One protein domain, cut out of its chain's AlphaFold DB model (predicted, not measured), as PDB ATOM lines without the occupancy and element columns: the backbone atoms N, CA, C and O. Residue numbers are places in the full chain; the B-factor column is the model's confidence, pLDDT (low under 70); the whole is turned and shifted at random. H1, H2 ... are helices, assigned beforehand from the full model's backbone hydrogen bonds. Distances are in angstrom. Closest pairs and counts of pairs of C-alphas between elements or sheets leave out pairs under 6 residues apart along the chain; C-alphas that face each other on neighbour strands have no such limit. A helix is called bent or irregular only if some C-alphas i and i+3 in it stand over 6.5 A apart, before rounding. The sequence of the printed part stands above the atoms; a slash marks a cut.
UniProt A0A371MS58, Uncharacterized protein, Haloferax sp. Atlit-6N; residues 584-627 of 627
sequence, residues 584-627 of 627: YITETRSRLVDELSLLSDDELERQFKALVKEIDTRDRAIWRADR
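Overview. This is residues 584 to 627 of the 627 residues of an uncharacterized protein of Haloferax sp. Atlit-6N (UniProt A0A371MS58). Two helices meet near their ends in an open V, a long arm, H2, and a shorter arm, H1, with the tight link of residues 598 to 600 at the corner. Away from the corner both arms stick out, with residues 584 to 595 of H1 and residues 608 to 627, of which 608 to 625 belong to H2, standing free. The printed part has 44 residues with two named helices, H1 then H2, and no named strand; the class is all helix. The whole is extended and flat, with a radius of gyration of the C-alphas of 14.7 A and spans of 42 by 29 by 5 A.

Arrangement. The longest helix is H2, residues 601 to 625. H1, residues 584 to 597, is close to it but not clearly touching, with 1 pair of C-alphas within 8 A. That closest pair is Leu 596 and Leu 604, whose C-alphas are 7.4 A apart. The two helices run opposite ways at a steep tilt of 51 degrees, and their centres are 20.8 A apart. In both H1 and H2, every O i to N i+4 pair is within hydrogen-bond range.

Along the chain. H2 begins with C-alpha 601 at (33.047, 144.962, 2.444) and ends with C-alpha 625 at (55.264, 127.146, -20.100), 36.3 A from first to last C-alpha. H1 begins at Tyr 584, C-alpha at (59.571, 152.108, 1.473), and spans 19.8 A to the C-alpha of Ser 597. Neither helix is bent.

Size, cuts and confidence. The two C-alphas farthest apart are those of Leu 598 and Arg 627, 42.6 A. The printed part has no cut, and Arg 627 is the chain's last residue. The mean pLDDT of the printed part is 73.1; 15 residues are under 70, namely 584 to 590, 592 to 593, 621 and 623 to 627.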
ATOM      1  N   TYR A 584      60.569 152.069   2.543       56.19
ATOM      2  CA  TYR A 584      59.571 152.108   1.473       56.19
ATOM      3  C   TYR A 584      58.569 150.944   1.547       56.19
ATOM      4  O   TYR A 584      57.372 151.157   1.342       56.19
ATOM      5  N   ILE A 585      59.018 149.722   1.856       50.59
ATOM      6  CA  ILE A 585      58.133 148.553   2.007       50.59
ATOM      7  C   ILE A 585      57.224 148.717   3.228       50.59
ATOM      8  O   ILE A 585      56.017 148.490   3.123       50.59
ATOM      9  N   THR A 586      57.770 149.161   4.361       57.56
ATOM     10  CA  THR A 586      57.000 149.387   5.594       57.56
ATOM     11  C   THR A 586      55.955 150.490   5.408       57.56
ATOM     12  O   THR A 586      54.783 150.291   5.734       57.56
ATOM     13  N   GLU A 587      56.336 151.619   4.802       65.12
ATOM     14  CA  GLU A 587      55.423 152.730   4.507       65.12
ATOM     15  C   GLU A 587      54.345 152.322   3.489       65.12
ATOM     16  O   GLU A 587      53.165 152.636   3.659       65.12
ATOM     17  N   THR A 588      54.717 151.544   2.464       57.88
ATOM     18  CA  THR A 588      53.764 151.010   1.478       57.88
ATOM     19  C   THR A 588      52.776 150.040   2.126       57.88
ATOM     20  O   THR A 588      51.589 150.080   1.799       57.88
ATOM     21  N   ARG A 589      53.225 149.210   3.077       59.62
ATOM     22  CA  ARG A 589      52.370 148.277   3.825       59.62
ATOM     23  C   ARG A 589      51.370 149.019   4.709       59.62
ATOM     24  O   ARG A 589      50.181 148.724   4.630       59.62
ATOM     25  N   SER A 590      51.818 149.999   5.495       64.44
ATOM     26  CA  SER A 590      50.921 150.819   6.323       64.44
ATOM     27  C   SER A 590      49.894 151.567   5.474       64.44
ATOM     28  O   SER A 590      48.705 151.525   5.781       64.44
ATOM     29  N   ARG A 591      50.315 152.153   4.344       71.88
ATOM     30  CA  ARG A 591      49.391 152.820   3.416       71.88
ATOM     31  C   ARG A 591      48.358 151.855   2.829       71.88
ATOM     32  O   ARG A 591      47.193 152.219   2.728       71.88
ATOM     33  N   LEU A 592      48.759 150.638   2.458       62.75
ATOM     34  CA  LEU A 592      47.834 149.629   1.931       62.75
ATOM     35  C   LEU A 592      46.833 149.155   2.989       62.75
ATOM     36  O   LEU A 592      45.668 148.961   2.664       62.75
ATOM     37  N   VAL A 593      47.248 149.006   4.250       69.75
ATOM     38  CA  VAL A 593      46.332 148.673   5.353       69.75
ATOM     39  C   VAL A 593      45.311 149.794   5.568       69.75
ATOM     40  O   VAL A 593      44.115 149.512   5.674       69.75
ATOM     41  N   ASP A 594      45.749 151.053   5.542       73.75
ATOM     42  CA  ASP A 594      44.857 152.210   5.662       73.75
ATOM     43  C   ASP A 594      43.897 152.311   4.464       73.75
ATOM     44  O   ASP A 594      42.694 152.489   4.653       73.75
ATOM     45  N   GLU A 595      44.380 152.120   3.233       77.06
ATOM     46  CA  GLU A 595      43.545 152.128   2.023       77.06
ATOM     47  C   GLU A 595      42.523 150.980   2.015       77.06
ATOM     48  O   GLU A 595      41.357 151.204   1.685       77.06
ATOM     49  N   LEU A 596      42.917 149.775   2.441       74.75
ATOM     50  CA  LEU A 596      42.018 148.623   2.561       74.75
ATOM     51  C   LEU A 596      40.980 148.810   3.677       74.75
ATOM     52  O   LEU A 596      39.856 148.327   3.543       74.75
ATOM     53  N   SER A 597      41.312 149.542   4.746       76.38
ATOM     54  CA  SER A 597      40.372 149.853   5.832       76.38
ATOM     55  C   SER A 597      39.238 150.799   5.410       76.38
ATOM     56  O   SER A 597      38.180 150.819   6.042       76.38
ATOM     57  N   LEU A 598      39.443 151.556   4.325       85.25
ATOM     58  CA  LEU A 598      38.474 152.504   3.768       85.25
ATOM     59  C   LEU A 598      37.527 151.874   2.735       85.25
ATOM     60  O   LEU A 598      36.548 152.510   2.337       85.25
ATOM     61  N   LEU A 599      37.801 150.648   2.287       87.25
ATOM     62  CA  LEU A 599      36.944 149.938   1.344       87.25
ATOM     63  C   LEU A 599      35.712 149.373   2.060       87.25
ATOM     64  O   LEU A 599      35.803 148.827   3.160       87.25
ATOM     65  N   SER A 600      34.542 149.477   1.423       90.94
ATOM     66  CA  SER A 600      33.365 148.741   1.888       90.94
ATOM     67  C   SER A 600      33.582 147.238   1.705       90.94
ATOM     68  O   SER A 600      34.348 146.813   0.836       90.94
ATOM     69  N   ASP A 601      32.886 146.421   2.496       81.00
ATOM     70  CA  ASP A 601      33.047 144.962   2.444       81.00
ATOM     71  C   ASP A 601      32.764 144.399   1.024       81.00
ATOM     72  O   ASP A 601      33.482 143.517   0.558       81.00
ATOM     73  N   ASP A 602      31.816 144.985   0.278       87.06
ATOM     74  CA  ASP A 602      31.516 144.621  -1.122       87.06
ATOM     75  C   ASP A 602      32.651 144.971  -2.106       87.06
ATOM     76  O   ASP A 602      32.807 144.346  -3.160       87.06
ATOM     77  N   GLU A 603      33.421 146.018  -1.806       87.56
ATOM     78  CA  GLU A 603      34.557 146.471  -2.611       87.56
ATOM     79  C   GLU A 603      35.777 145.575  -2.343       87.56
ATOM     80  O   GLU A 603      36.433 145.129  -3.287       87.56
ATOM     81  N   LEU A 604      36.005 145.226  -1.071       83.06
ATOM     82  CA  LEU A 604      37.008 144.254  -0.619       83.06
ATOM     83  C   LEU A 604      36.780 142.873  -1.242       83.06
ATOM     84  O   LEU A 604      37.704 142.296  -1.817       83.06
ATOM     85  N   GLU A 605      35.547 142.361  -1.206       82.19
ATOM     86  CA  GLU A 605      35.212 141.063  -1.805       82.19
ATOM     87  C   GLU A 605      35.440 141.063  -3.326       82.19
ATOM     88  O   GLU A 605      35.933 140.085  -3.899       82.19
ATOM     89  N   ARG A 606      35.130 142.176  -4.001       87.62
ATOM     90  CA  ARG A 606      35.352 142.320  -5.445       87.62
ATOM     91  C   ARG A 606      36.836 142.340  -5.797       87.62
ATOM     92  O   ARG A 606      37.225 141.689  -6.767       87.62
ATOM     93  N   GLN A 607      37.653 143.054  -5.022       83.38
ATOM     94  CA  GLN A 607      39.102 143.087  -5.227       83.38
ATOM     95  C   GLN A 607      39.751 141.733  -4.922       83.38
ATOM     96  O   GLN A 607      40.571 141.268  -5.711       83.38
ATOM     97  N   PHE A 608      39.315 141.044  -3.865       77.38
ATOM     98  CA  PHE A 608      39.791 139.698  -3.546       77.38
ATOM     99  C   PHE A 608      39.482 138.703  -4.675       77.38
ATOM    100  O   PHE A 608      40.373 137.998  -5.148       77.38
ATOM    101  N   LYS A 609      38.247 138.700  -5.198       79.88
ATOM    102  CA  LYS A 609      37.868 137.856  -6.349       79.88
ATOM    103  C   LYS A 609      38.670 138.182  -7.613       79.88
ATOM    104  O   LYS A 609      38.972 137.276  -8.390       79.88
ATOM    105  N   ALA A 610      39.012 139.452  -7.836       82.38
ATOM    106  CA  ALA A 610      39.853 139.856  -8.959       82.38
ATOM    107  C   ALA A 610      41.297 139.342  -8.808       82.38
ATOM    108  O   ALA A 610      41.842 138.809  -9.773       82.38
ATOM    109  N   LEU A 611      41.867 139.425  -7.601       74.50
ATOM    110  CA  LEU A 611      43.219 138.945  -7.299       74.50
ATOM    111  C   LEU A 611      43.336 137.421  -7.442       74.50
ATOM    112  O   LEU A 611      44.239 136.937  -8.118       74.50
ATOM    113  N   VAL A 612      42.382 136.662  -6.887       75.94
ATOM    114  CA  VAL A 612      42.339 135.193  -7.028       75.94
ATOM    115  C   VAL A 612      42.294 134.786  -8.504       75.94
ATOM    116  O   VAL A 612      43.001 133.874  -8.926       75.94
ATOM    117  N   LYS A 613      41.513 135.504  -9.322       82.44
ATOM    118  CA  LYS A 613      41.439 135.262 -10.768       82.44
ATOM    119  C   LYS A 613      42.755 135.578 -11.490       82.44
ATOM    120  O   LYS A 613      43.074 134.912 -12.476       82.44
ATOM    121  N   GLU A 614      43.505 136.586 -11.045       80.25
ATOM    122  CA  GLU A 614      44.824 136.910 -11.602       80.25
ATOM    123  C   GLU A 614      45.862 135.832 -11.264       80.25
ATOM    124  O   GLU A 614      46.580 135.393 -12.165       80.25
ATOM    125  N   ILE A 615      45.890 135.353 -10.013       75.12
ATOM    126  CA  ILE A 615      46.774 134.260  -9.568       75.12
ATOM    127  C   ILE A 615      46.503 132.993 -10.385       75.12
ATOM    128  O   ILE A 615      47.402 132.486 -11.045       75.12
ATOM    129  N   ASP A 616      45.242 132.572 -10.479       74.62
ATOM    130  CA  ASP A 616      44.837 131.396 -11.261       74.62
ATOM    131  C   ASP A 616      45.115 131.553 -12.776       74.62
ATOM    132  O   ASP A 616      45.324 130.584 -13.512       74.62
ATOM    133  N   THR A 617      45.158 132.788 -13.285       82.56
ATOM    134  CA  THR A 617      45.585 133.049 -14.670       82.56
ATOM    135  C   THR A 617      47.103 132.899 -14.826       82.56
ATOM    136  O   THR A 617      47.555 132.365 -15.843       82.56
ATOM    137  N   ARG A 618      47.893 133.341 -13.839       76.44
ATOM    138  CA  ARG A 618      49.358 133.209 -13.841       76.44
ATOM    139  C   ARG A 618      49.808 131.767 -13.644       76.44
ATOM    140  O   ARG A 618      50.644 131.316 -14.421       76.44
ATOM    141  N   ASP A 619      49.200 131.025 -12.727       72.25
ATOM    142  CA  ASP A 619      49.523 129.612 -12.500       72.25
ATOM    143  C   ASP A 619      49.256 128.772 -13.751       72.25
ATOM    144  O   ASP A 619      50.090 127.968 -14.169       72.25
ATOM    145  N   ARG A 620      48.147 129.036 -14.454       72.25
ATOM    146  CA  ARG A 620      47.865 128.390 -15.745       72.25
ATOM    147  C   ARG A 620      48.840 128.788 -16.850       72.25
ATOM    148  O   ARG A 620      49.061 127.994 -17.764       72.25
ATOM    149  N   ALA A 621      49.400 129.994 -16.809       69.38
ATOM    150  CA  ALA A 621      50.433 130.413 -17.750       69.38
ATOM    151  C   ALA A 621      51.777 129.727 -17.454       69.38
ATOM    152  O   ALA A 621      52.427 129.272 -18.391       69.38
ATOM    153  N   ILE A 622      52.143 129.586 -16.175       70.94
ATOM    154  CA  ILE A 622      53.342 128.862 -15.728       70.94
ATOM    155  C   ILE A 622      53.230 127.380 -16.102       70.94
ATOM    156  O   ILE A 622      54.110 126.858 -16.779       70.94
ATOM    157  N   TRP A 623      52.103 126.734 -15.795       69.44
ATOM    158  CA  TRP A 623      51.866 125.328 -16.141       69.44
ATOM    159  C   TRP A 623      51.916 125.053 -17.653       69.44
ATOM    160  O   TRP A 623      52.327 123.981 -18.083       69.44
ATOM    161  N   ARG A 624      51.509 126.019 -18.489       68.19
ATOM    162  CA  ARG A 624      51.631 125.915 -19.956       68.19
ATOM    163  C   ARG A 624      53.039 126.178 -20.478       68.19
ATOM    164  O   ARG A 624      53.309 125.791 -21.603       68.19
ATOM    165  N   ALA A 625      53.875 126.894 -19.732       58.28
ATOM    166  CA  ALA A 625      55.264 127.146 -20.100       58.28
ATOM    167  C   ALA A 625      56.185 125.986 -19.689       58.28
ATOM    168  O   ALA A 625      57.216 125.783 -20.320       58.28
ATOM    169  N   ASP A 626      55.798 125.240 -18.652       49.91
ATOM    170  CA  ASP A 626      56.519 124.067 -18.138       49.91
ATOM    171  C   ASP A 626      56.251 122.782 -18.956       49.91
ATOM    172  O   ASP A 626      56.963 121.788 -18.835       49.91
ATOM    173  N   ARG A 627      55.224 122.808 -19.813       49.78
ATOM    174  CA  ARG A 627      54.806 121.716 -20.699       49.78
ATOM    175  C   ARG A 627      55.187 121.999 -22.146       49.78
ATOM    176  O   ARG A 627      55.572 121.030 -22.840       49.78
TER     177      ARG A 627